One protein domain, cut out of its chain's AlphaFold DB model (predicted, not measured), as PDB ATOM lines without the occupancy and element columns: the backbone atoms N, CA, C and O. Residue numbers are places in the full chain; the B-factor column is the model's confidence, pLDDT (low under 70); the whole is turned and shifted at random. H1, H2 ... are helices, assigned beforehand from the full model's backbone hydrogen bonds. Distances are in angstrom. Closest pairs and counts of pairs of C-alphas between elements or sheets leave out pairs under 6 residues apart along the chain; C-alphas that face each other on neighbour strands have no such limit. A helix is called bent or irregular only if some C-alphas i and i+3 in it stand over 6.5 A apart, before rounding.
ATOM      1  N   VAL A 124     -20.474  23.518   0.876       49.69
ATOM      2  CA  VAL A 124     -21.609  22.711   0.427       49.69
ATOM      3  C   VAL A 124     -21.163  21.558  -0.475       49.69
ATOM      4  O   VAL A 124     -21.569  20.430  -0.225       49.69
ATOM      5  N   GLU A 125     -20.292  21.774  -1.467       45.91
ATOM      6  CA  GLU A 125     -19.784  20.699  -2.340       45.91
ATOM      7  C   GLU A 125     -19.015  19.625  -1.554       45.91
ATOM      8  O   GLU A 125     -19.166  18.430  -1.818       45.91
ATOM      9  N   PHE A 126     -18.232  20.026  -0.548       45.09
ATOM     10  CA  PHE A 126     -17.491  19.089   0.300       45.09
ATOM     11  C   PHE A 126     -18.427  18.228   1.161       45.09
ATOM     12  O   PHE A 126     -18.292  17.002   1.210       45.09
ATOM     13  N   VAL A 127     -19.411  18.854   1.814       51.16
ATOM     14  CA  VAL A 127     -20.389  18.153   2.658       51.16
ATOM     15  C   VAL A 127     -21.312  17.273   1.810       51.16
ATOM     16  O   VAL A 127     -21.509  16.105   2.139       51.16
ATOM     17  N   VAL A 128     -21.806  17.779   0.677       51.53
ATOM     18  CA  VAL A 128     -22.654  17.029  -0.261       51.53
ATOM     19  C   VAL A 128     -21.892  15.856  -0.871       51.53
ATOM     20  O   VAL A 128     -22.437  14.761  -0.922       51.53
ATOM     21  N   GLY A 129     -20.617  16.006  -1.242       43.16
ATOM     22  CA  GLY A 129     -19.800  14.889  -1.727       43.16
ATOM     23  C   GLY A 129     -19.632  13.774  -0.686       43.16
ATOM     24  O   GLY A 129     -19.706  12.588  -1.017       43.16
ATOM     25  N   ARG A 130     -19.475  14.131   0.597       51.78
ATOM     26  CA  ARG A 130     -19.404  13.156   1.701       51.78
ATOM     27  C   ARG A 130     -20.757  12.489   1.960       51.78
ATOM     28  O   ARG A 130     -20.783  11.280   2.183       51.78
ATOM     29  N   ILE A 131     -21.858  13.237   1.874       50.50
ATOM     30  CA  ILE A 131     -23.224  12.714   2.015       50.50
ATOM     31  C   ILE A 131     -23.584  11.800   0.838       50.50
ATOM     32  O   ILE A 131     -24.047  10.691   1.068       50.50
ATOM     33  N   CYS A 132     -23.317  12.195  -0.408       45.03
ATOM     34  CA  CYS A 132     -23.565  11.378  -1.596       45.03
ATOM     35  C   CYS A 132     -22.749  10.083  -1.570       45.03
ATOM     36  O   CYS A 132     -23.306   9.018  -1.816       45.03
ATOM     37  N   ASN A 133     -21.468  10.134  -1.185       45.19
ATOM     38  CA  ASN A 133     -20.680   8.916  -0.978       45.19
ATOM     39  C   ASN A 133     -21.268   8.044   0.137       45.19
ATOM     40  O   ASN A 133     -21.378   6.835  -0.043       45.19
ATOM     41  N   ALA A 134     -21.704   8.629   1.256       46.56
ATOM     42  CA  ALA A 134     -22.374   7.879   2.313       46.56
ATOM     43  C   ALA A 134     -23.690   7.247   1.827       46.56
ATOM     44  O   ALA A 134     -23.940   6.089   2.137       46.56
ATOM     45  N   ILE A 135     -24.494   7.947   1.021       50.56
ATOM     46  CA  ILE A 135     -25.744   7.441   0.434       50.56
ATOM     47  C   ILE A 135     -25.468   6.318  -0.569       50.56
ATOM     48  O   ILE A 135     -26.150   5.301  -0.528       50.56
ATOM     49  N   VAL A 136     -24.461   6.447  -1.435       51.50
ATOM     50  CA  VAL A 136     -24.068   5.390  -2.383       51.50
ATOM     51  C   VAL A 136     -23.554   4.163  -1.635       51.50
ATOM     52  O   VAL A 136     -23.934   3.042  -1.963       51.50
ATOM     53  N   ILE A 137     -22.743   4.351  -0.593       51.75
ATOM     54  CA  ILE A 137     -22.232   3.262   0.248       51.75
ATOM     55  C   ILE A 137     -23.371   2.598   1.028       51.75
ATOM     56  O   ILE A 137     -23.451   1.373   1.057       51.75
ATOM     57  N   LEU A 138     -24.292   3.378   1.600       51.84
ATOM     58  CA  LEU A 138     -25.498   2.872   2.257       51.84
ATOM     59  C   LEU A 138     -26.433   2.179   1.263       51.84
ATOM     60  O   LEU A 138     -27.026   1.176   1.624       51.84
ATOM     61  N   GLY A 139     -26.523   2.648   0.019       51.19
ATOM     62  CA  GLY A 139     -27.278   2.021  -1.065       51.19
ATOM     63  C   GLY A 139     -26.656   0.703  -1.526       51.19
ATOM     64  O   GLY A 139     -27.375  -0.272  -1.711       51.19
ATOM     65  N   LYS A 140     -25.322   0.623  -1.620       51.50
ATOM     66  CA  LYS A 140     -24.572  -0.618  -1.888       51.50
ATOM     67  C   LYS A 140     -24.702  -1.609  -0.727       51.50
ATOM     68  O   LYS A 140     -24.988  -2.782  -0.951       51.50
ATOM     69  N   LEU A 141     -24.568  -1.138   0.514       47.81
ATOM     70  CA  LEU A 141     -24.797  -1.930   1.726       47.81
ATOM     71  C   LEU A 141     -26.251  -2.366   1.850       47.81
ATOM     72  O   LEU A 141     -26.490  -3.492   2.249       47.81
ATOM     73  N   PHE A 142     -27.220  -1.527   1.488       50.16
ATOM     74  CA  PHE A 142     -28.637  -1.871   1.480       50.16
ATOM     75  C   PHE A 142     -28.942  -2.864   0.366       50.16
ATOM     76  O   PHE A 142     -29.611  -3.852   0.629       50.16
ATOM     77  N   GLY A 143     -28.401  -2.687  -0.841       47.34
ATOM     78  CA  GLY A 143     -28.492  -3.655  -1.932       47.34
ATOM     79  C   GLY A 143     -27.906  -5.009  -1.538       47.34
ATOM     80  O   GLY A 143     -28.526  -6.038  -1.784       47.34
ATOM     81  N   LEU A 144     -26.785  -5.021  -0.811       51.31
ATOM     82  CA  LEU A 144     -26.210  -6.238  -0.255       51.31
ATOM     83  C   LEU A 144     -27.017  -6.793   0.913       51.31
ATOM     84  O   LEU A 144     -27.222  -7.995   0.958       51.31
ATOM     85  N   ILE A 145     -27.472  -5.988   1.871       50.75
ATOM     86  CA  ILE A 145     -28.354  -6.457   2.942       50.75
ATOM     87  C   ILE A 145     -29.581  -7.052   2.287       50.75
ATOM     88  O   ILE A 145     -29.964  -8.131   2.670       50.75
ATOM     89  N   THR A 146     -30.117  -6.459   1.228       45.62
ATOM     90  CA  THR A 146     -31.255  -6.987   0.485       45.62
ATOM     91  C   THR A 146     -30.892  -8.250  -0.288       45.62
ATOM     92  O   THR A 146     -31.686  -9.165  -0.261       45.62
ATOM     93  N   LEU A 147     -29.708  -8.388  -0.896       46.47
ATOM     94  CA  LEU A 147     -29.259  -9.602  -1.609       46.47
ATOM     95  C   LEU A 147     -28.819 -10.734  -0.674       46.47
ATOM     96  O   LEU A 147     -29.048 -11.900  -0.963       46.47
ATOM     97  N   THR A 148     -28.228 -10.409   0.470       45.69
ATOM     98  CA  THR A 148     -27.811 -11.344   1.522       45.69
ATOM     99  C   THR A 148     -29.014 -11.732   2.355       45.69
ATOM    100  O   THR A 148     -29.142 -12.888   2.712       45.69
ATOM    101  N   PHE A 149     -29.939 -10.810   2.617       41.94
ATOM    102  CA  PHE A 149     -31.224 -11.066   3.259       41.94
ATOM    103  C   PHE A 149     -32.222 -11.685   2.291       41.94
ATOM    104  O   PHE A 149     -33.057 -12.417   2.779       41.94
ATOM    105  N   ALA A 150     -32.137 -11.481   0.971       42.25
ATOM    106  CA  ALA A 150     -32.907 -12.197  -0.054       42.25
ATOM    107  C   ALA A 150     -32.303 -13.571  -0.322       42.25
ATOM    108  O   ALA A 150     -33.043 -14.533  -0.408       42.25
ATOM    109  N   ALA A 200     -33.463  -7.114  15.296       90.00
ATOM    110  CA  ALA A 200     -32.782  -6.111  16.104       90.00
ATOM    111  C   ALA A 200     -31.337  -6.519  16.427       90.00
ATOM    112  O   ALA A 200     -30.439  -5.693  16.315       90.00
ATOM    113  N   ALA A 201     -31.088  -7.790  16.768       92.44
ATOM    114  CA  ALA A 201     -29.732  -8.286  16.988       92.44
ATOM    115  C   ALA A 201     -28.871  -8.185  15.719       92.44
ATOM    116  O   ALA A 201     -27.747  -7.701  15.792       92.44
ATOM    117  N   PHE A 202     -29.391  -8.592  14.557       91.81
ATOM    118  CA  PHE A 202     -28.668  -8.490  13.286       91.81
ATOM    119  C   PHE A 202     -28.321  -7.035  12.937       91.81
ATOM    120  O   PHE A 202     -27.170  -6.735  12.627       91.81
ATOM    121  N   ILE A 203     -29.292  -6.122  13.058       90.88
ATOM    122  CA  ILE A 203     -29.082  -4.683  12.837       90.88
ATOM    123  C   ILE A 203     -28.059  -4.129  13.835       90.88
ATOM    124  O   ILE A 203     -27.182  -3.366  13.443       90.88
ATOM    125  N   ALA A 204     -28.118  -4.536  15.105       92.00
ATOM    126  CA  ALA A 204     -27.151  -4.111  16.111       92.00
ATOM    127  C   ALA A 204     -25.724  -4.557  15.759       92.00
ATOM    128  O   ALA A 204     -24.808  -3.748  15.857       92.00
ATOM    129  N   PHE A 205     -25.530  -5.799  15.301       95.50
ATOM    130  CA  PHE A 205     -24.222  -6.263  14.829       95.50
ATOM    131  C   PHE A 205     -23.746  -5.486  13.603       95.50
ATOM    132  O   PHE A 205     -22.581  -5.112  13.563       95.50
ATOM    133  N   LEU A 206     -24.629  -5.189  12.647       91.38
ATOM    134  CA  LEU A 206     -24.292  -4.359  11.489       91.38
ATOM    135  C   LEU A 206     -23.823  -2.962  11.911       91.38
ATOM    136  O   LEU A 206     -22.725  -2.552  11.543       91.38
ATOM    137  N   LEU A 207     -24.629  -2.246  12.698       91.31
ATOM    138  CA  LEU A 207     -24.293  -0.900  13.168       91.31
ATOM    139  C   LEU A 207     -23.001  -0.908  13.982       91.31
ATOM    140  O   LEU A 207     -22.134  -0.062  13.778       91.31
ATOM    141  N   LEU A 208     -22.842  -1.897  14.860       92.94
ATOM    142  CA  LEU A 208     -21.638  -2.033  15.657       92.94
ATOM    143  C   LEU A 208     -20.418  -2.334  14.789       92.94
ATOM    144  O   LEU A 208     -19.387  -1.731  15.025       92.94
ATOM    145  N   SER A 209     -20.509  -3.180  13.760       91.69
ATOM    146  CA  SER A 209     -19.399  -3.416  12.828       91.69
ATOM    147  C   SER A 209     -18.994  -2.156  12.067       91.69
ATOM    148  O   SER A 209     -17.801  -1.927  11.870       91.69
ATOM    149  N   LEU A 210     -19.955  -1.310  11.685       89.25
ATOM    150  CA  LEU A 210     -19.673  -0.022  11.047       89.25
ATOM    151  C   LEU A 210     -18.951   0.943  12.002       89.25
ATOM    152  O   LEU A 210     -17.999   1.604  11.596       89.25
ATOM    153  N   VAL A 211     -19.365   0.992  13.272       88.62
ATOM    154  CA  VAL A 211     -18.712   1.815  14.307       88.62
ATOM    155  C   VAL A 211     -17.335   1.260  14.671       88.62
ATOM    156  O   VAL A 211     -16.366   2.006  14.742       88.62
ATOM    157  N   TRP A 212     -17.228  -0.056  14.846       88.50
ATOM    158  CA  TRP A 212     -16.006  -0.765  15.234       88.50
ATOM    159  C   TRP A 212     -14.880  -0.608  14.215       88.50
ATOM    160  O   TRP A 212     -13.707  -0.689  14.556       88.50
ATOM    161  N   THR A 213     -15.247  -0.385  12.955       87.81
ATOM    162  CA  THR A 213     -14.306  -0.222  11.847       87.81
ATOM    163  C   THR A 213     -14.148   1.240  11.432       87.81
ATOM    164  O   THR A 213     -13.433   1.530  10.483       87.81
ATOM    165  N   HIS A 214     -14.765   2.199  12.131       82.81
ATOM    166  CA  HIS A 214     -14.613   3.627  11.841       82.81
ATOM    167  C   HIS A 214     -13.125   4.058  11.823       82.81
ATOM    168  O   HIS A 214     -12.377   3.627  12.699       82.81
ATOM    169  N   PRO A 215     -12.672   4.922  10.881       81.12
ATOM    170  CA  PRO A 215     -13.431   5.685   9.874       81.12
ATOM    171  C   PRO A 215     -13.645   4.965   8.531       81.12
ATOM    172  O   PRO A 215     -14.039   5.605   7.547       81.12
ATOM    173  N   PHE A 216     -13.398   3.656   8.471       81.25
ATOM    174  CA  PHE A 216     -13.333   2.869   7.240       81.25
ATOM    175  C   PHE A 216     -14.530   3.016   6.314       81.25
ATOM    176  O   PHE A 216     -14.356   3.073   5.101       81.25
ATOM    177  N   ILE A 217     -15.738   3.139   6.865       78.94
ATOM    178  CA  ILE A 217     -16.949   3.283   6.057       78.94
ATOM    179  C   ILE A 217     -16.873   4.479   5.100       78.94
ATOM    180  O   ILE A 217     -17.393   4.420   3.995       78.94
ATOM    181  N   THR A 218     -16.157   5.541   5.476       80.25
ATOM    182  CA  THR A 218     -15.971   6.727   4.627       80.25
ATOM    183  C   THR A 218     -14.866   6.566   3.578       80.25
ATOM    184  O   THR A 218     -14.687   7.450   2.741       80.25
ATOM    185  N   GLN A 219     -14.113   5.467   3.643       85.44
ATOM    186  CA  GLN A 219     -12.968   5.118   2.796       85.44
ATOM    187  C   GLN A 219     -13.169   3.765   2.085       85.44
ATOM    188  O   GLN A 219     -12.237   3.262   1.458       85.44
ATOM    189  N   PHE A 220     -14.384   3.207   2.147       85.44
ATOM    190  CA  PHE A 220     -14.733   1.839   1.753       85.44
ATOM    191  C   PHE A 220     -14.341   1.470   0.314       85.44
ATOM    192  O   PHE A 220     -13.928   0.345   0.063       85.44
ATOM    193  N   SER A 221     -14.439   2.406  -0.629       86.94
ATOM    194  CA  SER A 221     -14.085   2.160  -2.038       86.94
ATOM    195  C   SER A 221     -12.615   2.455  -2.357       86.94
ATOM    196  O   SER A 221     -12.140   2.107  -3.431       86.94
ATOM    197  N   THR A 222     -11.898   3.122  -1.450       83.69
ATOM    198  CA  THR A 222     -10.545   3.662  -1.694       83.69
ATOM    199  C   THR A 222      -9.446   2.963  -0.904       83.69
ATOM    200  O   THR A 222      -8.278   3.052  -1.266       83.69
ATOM    201  N   LYS A 223      -9.796   2.294   0.197       89.88
ATOM    202  CA  LYS A 223      -8.850   1.607   1.081       89.88
ATOM    203  C   LYS A 223      -9.315   0.201   1.383       89.88
ATOM    204  O   LYS A 223     -10.510  -0.061   1.363       89.88
ATOM    205  N   MET A 224      -8.378  -0.676   1.705       91.06
ATOM    206  CA  MET A 224      -8.636  -2.041   2.144       91.06
ATOM    207  C   MET A 224      -8.363  -2.193   3.635       91.06
ATOM    208  O   MET A 224      -7.582  -1.427   4.200       91.06
ATOM    209  N   PHE A 225      -8.977  -3.201   4.256       88.56
ATOM    210  CA  PHE A 225      -8.512  -3.693   5.553       88.56
ATOM    211  C   PHE A 225      -7.043  -4.116   5.474       88.56
ATOM    212  O   PHE A 225      -6.623  -4.751   4.506       88.56
ATOM    213  N   GLY A 226      -6.289  -3.756   6.510       84.25
ATOM    214  CA  GLY A 226      -4.893  -4.132   6.645       84.25
ATOM    215  C   GLY A 226      -3.935  -3.269   5.822       84.25
ATOM    216  O   GLY A 226      -4.330  -2.308   5.152       84.25
ATOM    217  N   ILE A 227      -2.650  -3.593   5.929       80.06
ATOM    218  CA  ILE A 227      -1.536  -2.875   5.288       80.06
ATOM    219  C   ILE A 227      -0.580  -3.805   4.533       80.06
ATOM    220  O   ILE A 227       0.272  -3.310   3.799       80.06
ATOM    221  N   GLY A 228      -0.705  -5.121   4.715       73.81
ATOM    222  CA  GLY A 228       0.186  -6.122   4.141       73.81
ATOM    223  C   GLY A 228      -0.105  -6.437   2.674       73.81
ATOM    224  O   GLY A 228      -1.145  -6.070   2.126       73.81
ATOM    225  N   GLY A 229       0.828  -7.146   2.034       75.00
ATOM    226  CA  GLY A 229       0.696  -7.604   0.647       75.00
ATOM    227  C   GLY A 229      -0.242  -8.803   0.476       75.00
ATOM    228  O   GLY A 229      -0.799  -8.974  -0.605       75.00
ATOM    229  N   ASP A 230      -0.484  -9.594   1.530       84.06
ATOM    230  CA  ASP A 230      -1.317 -10.808   1.458       84.06
ATOM    231  C   ASP A 230      -2.741 -10.517   0.968       84.06
ATOM    232  O   ASP A 230      -3.332 -11.304   0.238       84.06
ATOM    233  N   ARG A 231      -3.282  -9.328   1.247       89.69
ATOM    234  CA  ARG A 231      -4.600  -8.917   0.741       89.69
ATOM    235  C   ARG A 231      -4.695  -8.914  -0.793       89.69
ATOM    236  O   ARG A 231      -5.788  -9.110  -1.327       89.69
ATOM    237  N   TYR A 232      -3.582  -8.724  -1.508       92.00
ATOM    238  CA  TYR A 232      -3.545  -8.730  -2.976       92.00
ATOM    239  C   TYR A 232      -3.785 -10.122  -3.549       92.00
ATOM    240  O   TYR A 232      -4.423 -10.239  -4.596       92.00
ATOM    241  N   ILE A 233      -3.392 -11.174  -2.826       91.50
ATOM    242  CA  ILE A 233      -3.675 -12.547  -3.244       91.50
ATOM    243  C   ILE A 233      -5.173 -12.815  -3.283       91.50
ATOM    244  O   ILE A 233      -5.682 -13.442  -4.203       91.50
ATOM    245  N   HIS A 234      -5.915 -12.272  -2.318       93.44
ATOM    246  CA  HIS A 234      -7.354 -12.474  -2.244       93.44
ATOM    247  C   HIS A 234      -8.088 -11.693  -3.335       93.44
ATOM    248  O   HIS A 234      -9.083 -12.191  -3.859       93.44
ATOM    249  N   LEU A 235      -7.593 -10.508  -3.719       95.00
ATOM    250  CA  LEU A 235      -8.099  -9.803  -4.899       95.00
ATOM    251  C   LEU A 235      -7.842 -10.608  -6.173       95.00
ATOM    252  O   LEU A 235      -8.749 -10.754  -6.991       95.00
ATOM    253  N   TRP A 236      -6.638 -11.170  -6.308       96.12
ATOM    254  CA  TRP A 236      -6.280 -12.009  -7.446       96.12
ATOM    255  C   TRP A 236      -7.140 -13.274  -7.504       96.12
ATOM    256  O   TRP A 236      -7.663 -13.586  -8.562       96.12
ATOM    257  N   ASN A 237      -7.403 -13.939  -6.375       96.06
ATOM    258  CA  ASN A 237      -8.279 -15.116  -6.314       96.06
ATOM    259  C   ASN A 237      -9.715 -14.798  -6.749       96.06
ATOM    260  O   ASN A 237     -10.341 -15.593  -7.446       96.06
ATOM    261  N   MET A 238     -10.251 -13.639  -6.349       97.25
ATOM    262  CA  MET A 238     -11.574 -13.183  -6.790       97.25
ATOM    263  C   MET A 238     -11.591 -12.903  -8.298       97.25
ATOM    264  O   MET A 238     -12.493 -13.370  -8.996       97.25
ATOM    265  N   TRP A 239     -10.586 -12.187  -8.805       97.50
ATOM    266  CA  TRP A 239     -10.430 -11.916 -10.234       97.50
ATOM    267  C   TRP A 239     -10.293 -13.208 -11.047       97.50
ATOM    268  O   TRP A 239     -11.057 -13.426 -11.985       97.50
ATOM    269  N   TRP A 240      -9.379 -14.095 -10.649       97.44
ATOM    270  CA  TRP A 240      -9.116 -15.361 -11.321       97.44
ATOM    271  C   TRP A 240     -10.344 -16.268 -11.307       97.44
ATOM    272  O   TRP A 240     -10.663 -16.861 -12.328       97.44
ATOM    273  N   MET A 241     -11.097 -16.324 -10.204       97.38
ATOM    274  CA  MET A 241     -12.347 -17.087 -10.153       97.38
ATOM    275  C   MET A 241     -13.365 -16.599 -11.193       97.38
ATOM    276  O   MET A 241     -13.974 -17.418 -11.879       97.38
ATOM    277  N   ASN A 242     -13.543 -15.280 -11.335       97.31
ATOM    278  CA  ASN A 242     -14.418 -14.722 -12.367       97.31
ATOM    279  C   ASN A 242     -13.874 -15.020 -13.768       97.31
ATOM    280  O   ASN A 242     -14.601 -15.541 -14.610       97.31
ATOM    281  N   LYS A 243     -12.586 -14.759 -13.994       96.62
ATOM    282  CA  LYS A 243     -11.936 -14.975 -15.283       96.62
ATOM    283  C   LYS A 243     -12.004 -16.438 -15.727       96.62
ATOM    284  O   LYS A 243     -12.419 -16.723 -16.846       96.62
ATOM    285  N   ALA A 244     -11.675 -17.376 -14.847       96.94
ATOM    286  CA  ALA A 244     -11.710 -18.802 -15.133       96.94
ATOM    287  C   ALA A 244     -13.128 -19.300 -15.434       96.94
ATOM    288  O   ALA A 244     -13.323 -19.995 -16.426       96.94
ATOM    289  N   LEU A 245     -14.124 -18.938 -14.615       96.19
ATOM    290  CA  LEU A 245     -15.485 -19.465 -14.761       96.19
ATOM    291  C   LEU A 245     -16.305 -18.779 -15.858       96.19
ATOM    292  O   LEU A 245     -17.088 -19.452 -16.523       96.19
ATOM    293  N   VAL A 246     -16.175 -17.459 -16.004       96.50
ATOM    294  CA  VAL A 246     -17.062 -16.638 -16.848       96.50
ATOM    295  C   VAL A 246     -16.430 -16.312 -18.197       96.50
ATOM    296  O   VAL A 246     -17.121 -16.328 -19.208       96.50
ATOM    297  N   GLU A 247     -15.135 -15.998 -18.228       94.38
ATOM    298  CA  GLU A 247     -14.462 -15.583 -19.467       94.38
ATOM    299  C   GLU A 247     -13.863 -16.792 -20.194       94.38
ATOM    300  O   GLU A 247     -14.130 -17.015 -21.374       94.38
ATOM    301  N   LEU A 248     -13.081 -17.607 -19.481       95.25
ATOM    302  CA  LEU A 248     -12.297 -18.697 -20.065       95.25
ATOM    303  C   LEU A 248     -13.023 -20.050 -20.071       95.25
ATOM    304  O   LEU A 248     -12.671 -20.914 -20.865       95.25
ATOM    305  N   HIS A 249     -14.028 -20.240 -19.212       96.31
ATOM    306  CA  HIS A 249     -14.750 -21.508 -19.029       96.31
ATOM    307  C   HIS A 249     -13.832 -22.696 -18.670       96.31
ATOM    308  O   HIS A 249     -14.020 -23.821 -19.136       96.31
ATOM    309  N   HIS A 269      -3.279 -23.848  -2.637       86.81
ATOM    310  CA  HIS A 269      -3.200 -22.398  -2.503       86.81
ATOM    311  C   HIS A 269      -4.209 -21.895  -1.454       86.81
ATOM    312  O   HIS A 269      -5.282 -22.482  -1.292       86.81
ATOM    313  N   ASP A 270      -3.914 -20.785  -0.765       84.50
ATOM    314  CA  ASP A 270      -4.882 -20.106   0.110       84.50
ATOM    315  C   ASP A 270      -5.955 -19.354  -0.698       84.50
ATOM    316  O   ASP A 270      -6.070 -18.130  -0.684       84.50
ATOM    317  N   TYR A 271      -6.746 -20.115  -1.452       87.56
ATOM    318  CA  TYR A 271      -7.675 -19.587  -2.447       87.56
ATOM    319  C   TYR A 271      -8.850 -18.853  -1.797       87.56
ATOM    320  O   TYR A 271      -9.292 -17.804  -2.263       87.56
ATOM    321  N   SER A 272      -9.364 -19.393  -0.691       91.94
ATOM    322  CA  SER A 272     -10.674 -19.027  -0.152       91.94
ATOM    323  C   SER A 272     -11.784 -19.166  -1.203       91.94
ATOM    324  O   SER A 272     -12.513 -18.219  -1.506       91.94
ATOM    325  N   LEU A 273     -11.906 -20.375  -1.770       92.62
ATOM    326  CA  LEU A 273     -12.826 -20.724  -2.861       92.62
ATOM    327  C   LEU A 273     -14.252 -20.232  -2.638       92.62
ATOM    328  O   LEU A 273     -14.868 -19.724  -3.568       92.62
ATOM    329  N   PHE A 274     -14.775 -20.349  -1.415       93.56
ATOM    330  CA  PHE A 274     -16.124 -19.870  -1.113       93.56
ATOM    331  C   PHE A 274     -16.256 -18.354  -1.316       93.56
ATOM    332  O   PHE A 274     -17.197 -17.900  -1.962       93.56
ATOM    333  N   ASN A 275     -15.309 -17.574  -0.791       94.75
ATOM    334  CA  ASN A 275     -15.316 -16.117  -0.906       94.75
ATOM    335  C   ASN A 275     -15.053 -15.666  -2.347       94.75
ATOM    336  O   ASN A 275     -15.719 -14.754  -2.835       94.75
ATOM    337  N   ALA A 276     -14.134 -16.336  -3.047       95.69
ATOM    338  CA  ALA A 276     -13.861 -16.077  -4.454       95.69
ATOM    339  C   ALA A 276     -15.093 -16.371  -5.326       95.69
ATOM    340  O   ALA A 276     -15.487 -15.528  -6.128       95.69
ATOM    341  N   LEU A 277     -15.771 -17.503  -5.116       94.38
ATOM    342  CA  LEU A 277     -16.998 -17.851  -5.837       94.38
ATOM    343  C   LEU A 277     -18.137 -16.872  -5.527       94.38
ATOM    344  O   LEU A 277     -18.831 -16.420  -6.435       94.38
ATOM    345  N   LEU A 278     -18.305 -16.501  -4.255       92.12
ATOM    346  CA  LEU A 278     -19.296 -15.510  -3.836       92.12
ATOM    347  C   LEU A 278     -19.033 -14.130  -4.462       92.12
ATOM    348  O   LEU A 278     -19.977 -13.368  -4.670       92.12
ATOM    349  N   SER A 279     -17.775 -13.814  -4.787       95.62
ATOM    350  CA  SER A 279     -17.406 -12.548  -5.424       95.62
ATOM    351  C   SER A 279     -17.874 -12.435  -6.877       95.62
ATOM    352  O   SER A 279     -18.191 -11.331  -7.302       95.62
ATOM    353  N   VAL A 280     -17.971 -13.543  -7.623       95.62
ATOM    354  CA  VAL A 280     -18.269 -13.550  -9.070       95.62
ATOM    355  C   VAL A 280     -19.521 -12.731  -9.424       95.62
ATOM    356  O   VAL A 280     -19.403 -11.771 -10.185       95.62
ATOM    357  N   PRO A 281     -20.714 -12.993  -8.847       92.12
ATOM    358  CA  PRO A 281     -21.893 -12.180  -9.157       92.12
ATOM    359  C   PRO A 281     -21.780 -10.728  -8.663       92.12
ATOM    360  O   PRO A 281     -22.448  -9.843  -9.196       92.12
ATOM    361  N   LEU A 282     -20.951 -10.458  -7.649       90.19
ATOM    362  CA  LEU A 282     -20.774  -9.119  -7.079       90.19
ATOM    363  C   LEU A 282     -19.860  -8.237  -7.936       90.19
ATOM    364  O   LEU A 282     -20.055  -7.021  -7.960       90.19
ATOM    365  N   GLN A 283     -18.923  -8.832  -8.680       94.19
ATOM    366  CA  GLN A 283     -17.998  -8.118  -9.570       94.19
ATOM    367  C   GLN A 283     -18.714  -7.360 -10.695       94.19
ATOM    368  O   GLN A 283     -18.153  -6.430 -11.269       94.19
ATOM    369  N   ARG A 284     -19.988  -7.675 -10.972       90.19
ATOM    370  CA  ARG A 284     -20.805  -6.906 -11.920       90.19
ATOM    371  C   ARG A 284     -21.199  -5.516 -11.406       90.19
ATOM    372  O   ARG A 284     -21.510  -4.644 -12.215       90.19
ATOM    373  N   PHE A 285     -21.211  -5.315 -10.088       90.00
ATOM    374  CA  PHE A 285     -21.727  -4.099  -9.445       90.00
ATOM    375  C   PHE A 285     -20.695  -3.380  -8.573       90.00
ATOM    376  O   PHE A 285     -20.869  -2.200  -8.265       90.00
ATOM    377  N   LEU A 286     -19.658  -4.092  -8.135       91.06
ATOM    378  CA  LEU A 286     -18.672  -3.631  -7.167       91.06
ATOM    379  C   LEU A 286     -17.258  -3.891  -7.678       91.06
ATOM    380  O   LEU A 286     -17.011  -4.868  -8.384       91.06
ATOM    381  N   THR A 287     -16.313  -3.047  -7.268       92.75
ATOM    382  CA  THR A 287     -14.888  -3.310  -7.521       92.75
ATOM    383  C   THR A 287     -14.381  -4.443  -6.622       92.75
ATOM    384  O   THR A 287     -14.947  -4.709  -5.561       92.75
ATOM    385  N   LEU A 288     -13.273  -5.095  -6.992       94.62
ATOM    386  CA  LEU A 288     -12.668  -6.151  -6.164       94.62
ATOM    387  C   LEU A 288     -12.321  -5.655  -4.750       94.62
ATOM    388  O   LEU A 288     -12.552  -6.361  -3.770       94.62
ATOM    389  N   THR A 289     -11.835  -4.416  -4.635       93.19
ATOM    390  CA  THR A 289     -11.575  -3.739  -3.356       93.19
ATOM    391  C   THR A 289     -12.845  -3.623  -2.514       93.19
ATOM    392  O   THR A 289     -12.841  -3.984  -1.338       93.19
ATOM    393  N   GLU A 290     -13.948  -3.169  -3.115       92.75
ATOM    394  CA  GLU A 290     -15.236  -3.059  -2.430       92.75
ATOM    395  C   GLU A 290     -15.743  -4.429  -1.969       92.75
ATOM    396  O   GLU A 290     -16.204  -4.552  -0.839       92.75
ATOM    397  N   ILE A 291     -15.610  -5.473  -2.795       94.25
ATOM    398  CA  ILE A 291     -16.041  -6.832  -2.443       94.25
ATOM    399  C   ILE A 291     -15.205  -7.399  -1.296       94.25
ATOM    400  O   ILE A 291     -15.769  -7.914  -0.333       94.25
ATOM    401  N   TYR A 292     -13.877  -7.267  -1.350       94.25
ATOM    402  CA  TYR A 292     -12.993  -7.686  -0.261       94.25
ATOM    403  C   TYR A 292     -13.416  -7.048   1.067       94.25
ATOM    404  O   TYR A 292     -13.661  -7.738   2.059       94.25
ATOM    405  N   ASN A 293     -13.606  -5.731   1.062       92.44
ATOM    406  CA  ASN A 293     -14.027  -4.964   2.231       92.44
ATOM    407  C   ASN A 293     -15.401  -5.383   2.754       92.44
ATOM    408  O   ASN A 293     -15.640  -5.433   3.963       92.44
ATOM    409  N   LEU A 294     -16.302  -5.710   1.835       91.19
ATOM    410  CA  LEU A 294     -17.634  -6.186   2.144       91.19
ATOM    411  C   LEU A 294     -17.619  -7.530   2.860       91.19
ATOM    412  O   LEU A 294     -18.296  -7.693   3.875       91.19
ATOM    413  N   LEU A 295     -16.831  -8.479   2.356       93.25
ATOM    414  CA  LEU A 295     -16.683  -9.804   2.950       93.25
ATOM    415  C   LEU A 295     -16.030  -9.712   4.336       93.25
ATOM    416  O   LEU A 295     -16.477 -10.376   5.275       93.25
ATOM    417  N   MET A 296     -15.056  -8.812   4.498       92.00
ATOM    418  CA  MET A 296     -14.442  -8.509   5.793       92.00
ATOM    419  C   MET A 296     -15.476  -7.991   6.800       92.00
ATOM    420  O   MET A 296     -15.576  -8.543   7.896       92.00
ATOM    421  N   LEU A 297     -16.307  -7.007   6.434       91.44
ATOM    422  CA  LEU A 297     -17.382  -6.502   7.302       91.44
ATOM    423  C   LEU A 297     -18.445  -7.569   7.599       91.44
ATOM    424  O   LEU A 297     -18.856  -7.739   8.751       91.44
ATOM    425  N   ALA A 298     -18.862  -8.328   6.583       91.12
ATOM    426  CA  ALA A 298     -19.850  -9.393   6.727       91.12
ATOM    427  C   ALA A 298     -19.395 -10.469   7.726       91.12
ATOM    428  O   ALA A 298     -20.228 -11.019   8.451       91.12
ATOM    429  N   SER A 299     -18.086 -10.723   7.837       94.31
ATOM    430  CA  SER A 299     -17.527 -11.688   8.791       94.31
ATOM    431  C   SER A 299     -17.808 -11.345  10.264       94.31
ATOM    432  O   SER A 299     -17.900 -12.240  11.110       94.31
ATOM    433  N   PHE A 300     -17.966 -10.062  10.605       94.25
ATOM    434  CA  PHE A 300     -18.351  -9.628  11.952       94.25
ATOM    435  C   PHE A 300     -19.845  -9.838  12.179       94.25
ATOM    436  O   PHE A 300     -20.245 -10.473  13.157       94.25
ATOM    437  N   VAL A 301     -20.666  -9.361  11.240       95.62
ATOM    438  CA  VAL A 301     -22.128  -9.370  11.366       95.62
ATOM    439  C   VAL A 301     -22.674 -10.792  11.384       95.62
ATOM    440  O   VAL A 301     -23.400 -11.182  12.302       95.62
ATOM    441  N   VAL A 302     -22.288 -11.593  10.389       96.12
ATOM    442  CA  VAL A 302     -22.739 -12.980  10.247       96.12
ATOM    443  C   VAL A 302     -22.193 -13.825  11.396       96.12
ATOM    444  O   VAL A 302     -22.933 -14.617  11.972       96.12
ATOM    445  N   GLY A 303     -20.939 -13.612  11.811       96.81
ATOM    446  CA  GLY A 303     -20.334 -14.371  12.908       96.81
ATOM    447  C   GLY A 303     -21.032 -14.118  14.242       96.81
ATOM    448  O   GLY A 303     -21.432 -15.061  14.929       96.81
ATOM    449  N   GLY A 304     -21.253 -12.846  14.581       97.75
ATOM    450  CA  GLY A 304     -21.960 -12.451  15.798       97.75
ATOM    451  C   GLY A 304     -23.401 -12.955  15.816       97.75
ATOM    452  O   GLY A 304     -23.850 -13.541  16.805       97.75
ATOM    453  N   PHE A 305     -24.111 -12.826  14.693       97.75
ATOM    454  CA  PHE A 305     -25.476 -13.328  14.566       97.75
ATOM    455  C   PHE A 305     -25.557 -14.862  14.647       97.75
ATOM    456  O   PHE A 305     -26.470 -15.399  15.279       97.75
ATOM    457  N   GLY A 306     -24.580 -15.586  14.097       97.25
ATOM    458  CA  GLY A 306     -24.461 -17.034  14.256       97.25
ATOM    459  C   GLY A 306     -24.401 -17.458  15.726       97.25
ATOM    460  O   GLY A 306     -25.111 -18.381  16.134       97.25
ATOM    461  N   CYS A 307     -23.627 -16.746  16.552       98.56
ATOM    462  CA  CYS A 307     -23.575 -16.972  17.999       98.56
ATOM    463  C   CYS A 307     -24.911 -16.677  18.695       98.56
ATOM    464  O   CYS A 307     -25.302 -17.419  19.600       98.56
ATOM    465  N   VAL A 308     -25.648 -15.647  18.255       97.88
ATOM    466  CA  VAL A 308     -27.004 -15.363  18.759       97.88
ATOM    467  C   VAL A 308     -27.922 -16.554  18.512       97.88
ATOM    468  O   VAL A 308     -28.616 -16.991  19.430       97.88
ATOM    469  N   LEU A 309     -27.924 -17.099  17.292       96.06
ATOM    470  CA  LEU A 309     -28.751 -18.253  16.937       96.06
ATOM    471  C   LEU A 309     -28.353 -19.499  17.730       96.06
ATOM    472  O   LEU A 309     -29.226 -20.183  18.272       96.06
ATOM    473  N   LEU A 310     -27.049 -19.760  17.838       96.62
ATOM    474  CA  LEU A 310     -26.508 -20.875  18.603       96.62
ATOM    475  C   LEU A 310     -26.929 -20.801  20.073       96.62
ATOM    476  O   LEU A 310     -27.525 -21.742  20.598       96.62
ATOM    477  N   LEU A 311     -26.681 -19.674  20.743       95.38
ATOM    478  CA  LEU A 311     -27.003 -19.555  22.160       95.38
ATOM    479  C   LEU A 311     -28.513 -19.490  22.405       95.38
ATOM    480  O   LEU A 311     -29.001 -20.035  23.398       95.38
ATOM    481  N   ARG A 312     -29.277 -18.870  21.503       93.50
ATOM    482  CA  ARG A 312     -30.738 -18.872  21.597       93.50
ATOM    483  C   ARG A 312     -31.289 -20.291  21.496       93.50
ATOM    484  O   ARG A 312     -32.209 -20.609  22.241       93.50
ATOM    485  N   TYR A 313     -30.727 -21.150  20.647       93.25
ATOM    486  CA  TYR A 313     -31.101 -22.567  20.607       93.25
ATOM    487  C   TYR A 313     -30.765 -23.293  21.920       93.25
ATOM    488  O   TYR A 313     -31.541 -24.120  22.386       93.25
ATOM    489  N   LEU A 314     -29.636 -22.955  22.552       90.50
ATOM    490  CA  LEU A 314     -29.190 -23.588  23.797       90.50
ATOM    491  C   LEU A 314     -29.922 -23.104  25.062       90.50
ATOM    492  O   LEU A 314     -30.044 -23.867  26.017       90.50
ATOM    493  N   ILE A 327     -18.475 -11.242  22.108       98.31
ATOM    494  CA  ILE A 327     -17.216 -11.889  22.508       98.31
ATOM    495  C   ILE A 327     -16.540 -12.568  21.314       98.31
ATOM    496  O   ILE A 327     -15.329 -12.469  21.159       98.31
ATOM    497  N   PHE A 328     -17.305 -13.251  20.459       97.88
ATOM    498  CA  PHE A 328     -16.749 -13.951  19.300       97.88
ATOM    499  C   PHE A 328     -16.420 -13.010  18.131       97.88
ATOM    500  O   PHE A 328     -15.336 -13.087  17.554       97.88
ATOM    501  N   ALA A 329     -17.353 -12.130  17.758       96.06
ATOM    502  CA  ALA A 329     -17.229 -11.310  16.556       96.06
ATOM    503  C   ALA A 329     -16.246 -10.149  16.728       96.06
ATOM    504  O   ALA A 329     -15.539  -9.827  15.777       96.06
ATOM    505  N   PHE A 330     -16.174  -9.543  17.912       94.44
ATOM    506  CA  PHE A 330     -15.362  -8.348  18.174       94.44
ATOM    507  C   PHE A 330     -14.155  -8.627  19.071       94.44
ATOM    508  O   PHE A 330     -13.608  -7.713  19.673       94.44
ATOM    509  N   TRP A 331     -13.715  -9.883  19.157       92.56
ATOM    510  CA  TRP A 331     -12.464 -10.230  19.827       92.56
ATOM    511  C   TRP A 331     -11.270  -9.505  19.184       92.56
ATOM    512  O   TRP A 331     -11.037  -9.631  17.977       92.56
ATOM    513  N   GLY A 332     -10.476  -8.798  19.993       86.94
ATOM    514  CA  GLY A 332      -9.360  -7.972  19.520       86.94
ATOM    515  C   GLY A 332      -8.247  -8.761  18.819       86.94
ATOM    516  O   GLY A 332      -7.518  -8.213  17.985       86.94
ATOM    517  N   GLY A 333      -8.142 -10.067  19.085       85.50
ATOM    518  CA  GLY A 333      -7.210 -10.952  18.389       85.50
ATOM    519  C   GLY A 333      -7.543 -11.180  16.917       85.50
ATOM    520  O   GLY A 333      -6.645 -11.517  16.155       85.50
ATOM    521  N   ARG A 334      -8.771 -10.893  16.453       87.56
ATOM    522  CA  ARG A 334      -9.105 -10.972  15.017       87.56
ATOM    523  C   ARG A 334      -8.253 -10.039  14.161       87.56
ATOM    524  O   ARG A 334      -8.014 -10.336  12.999       87.56
ATOM    525  N   ALA A 335      -7.744  -8.945  14.728       79.44
ATOM    526  CA  ALA A 335      -6.832  -8.046  14.025       79.44
ATOM    527  C   ALA A 335      -5.513  -8.721  13.596       79.44
ATOM    528  O   ALA A 335      -4.859  -8.222  12.690       79.44
ATOM    529  N   TYR A 336      -5.143  -9.865  14.186       79.06
ATOM    530  CA  TYR A 336      -4.043 -10.707  13.698       79.06
ATOM    531  C   TYR A 336      -4.303 -11.233  12.272       79.06
ATOM    532  O   TYR A 336      -3.368 -11.469  11.518       79.06
ATOM    533  N   TYR A 337      -5.569 -11.390  11.876       85.19
ATOM    534  CA  TYR A 337      -5.968 -11.927  10.575       85.19
ATOM    535  C   TYR A 337      -6.323 -10.841   9.551       85.19
ATOM    536  O   TYR A 337      -6.780 -11.180   8.469       85.19
ATOM    537  N   VAL A 338      -6.159  -9.549   9.860       85.19
ATOM    538  CA  VAL A 338      -6.758  -8.449   9.076       85.19
ATOM    539  C   VAL A 338      -6.316  -8.397   7.607       85.19
ATOM    540  O   VAL A 338      -7.097  -7.968   6.766       85.19
TER     541      VAL A 338
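This is residues 124 to 150, 200 to 249, 269 to 314 and 327 to 338 of the 896 residues of the protein "PA14 domain-containing protein" of Candidatus Moduliflexus flocculans (UniProt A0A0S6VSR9). A long helix, H6, runs through the middle, with H4 and H5 crossing near its beginning, H2 crossing it further along, and its last residues, 309 to 314, sticking out. A second long helix, H1, passes near H6, with residues 124 to 129 sticking out and the short H3 packed on it, while H7 is a separate short helix that touches no other helix. The 135 printed residues hold seven named helices, H1 to H7 in chain order, and no named strand. The class is all helix, and the helix packing is mostly crossed. The whole is compact, with a radius of gyration of the C-alphas of 16.0 A and spans of 50 by 44 by 33 A.

H6, residues 288 to 314, is the hub, touching three other helices. With residues 297 to 308 alone it touches H2, residues 200 to 212, at a steep tilt of 43 degrees, opposite ways; the closest C-alphas, of Phe 205 and Val 301, are 5.1 A apart. With residues 288 to 292 alone it touches H4, residues 230 to 248, about perpendicular at 80 degrees; the closest C-alphas, of Leu 235 and Leu 288, are 6.0 A apart. With residues 288 to 295 alone it touches H5, residues 273 to 282, at a steep tilt of 63 degrees, opposite ways; the closest C-alphas, of Ser 279 and Ile 291, are 6.6 A apart. H4 touches H5 with residues 234 to 242 alone, at a steep tilt of 65 degrees, the same way; the closest C-alphas, of Met 238 and Ala 276, are 4.4 A apart. H1, residues 124 to 150, is near H6, with 8 pairs of C-alphas within 10 A. With residues 130 to 137 alone H1 touches H3, residues 216 to 219; the closest C-alphas, of Ala 134 and Thr 218, are 6.9 A apart. H7, residues 332 to 337, is apart from H6. Every O i to N i+4 pair is within hydrogen-bond range in H1 and H2; the counts are 13 of 15 in H4, 3 of 6 in H5, 22 of 23 in H6 and 0 of 2 in H7, where 3 of 3 O i to N i+3 pairs are within range, and H3 is too short for an O i to N i+4 pair.

H6 is 38.4 A from first to last C-alpha, from (-12.668, -6.151, -6.164) to (-29.190, -23.588, 23.797). H1 is 36.7 A long and begins at C-alpha 124, (-21.609, 22.711, 0.427). H4 is 25.4 A, H2 17.6 A, H5 14.7 A, H7 10.4 A and H3 5.0 A. H5 is irregular, but only just: C-alphas 278 and 281 are 6.8 A apart.

The C-alphas of Val 124 and Leu 314, the two farthest apart, are 52.4 A apart. Residues 151 to 199, 250 to 268 and 315 to 326 are not printed; the C-alpha gaps across these cuts are 17.3, 20.2 and 16.8 A. Of the links that are printed whole, H2 to H3 and H5 to H6 are tight, and H3 to H4 is short. The mean pLDDT of the printed part is 82.7, and residues 124 to 150, which make H1, are under 70.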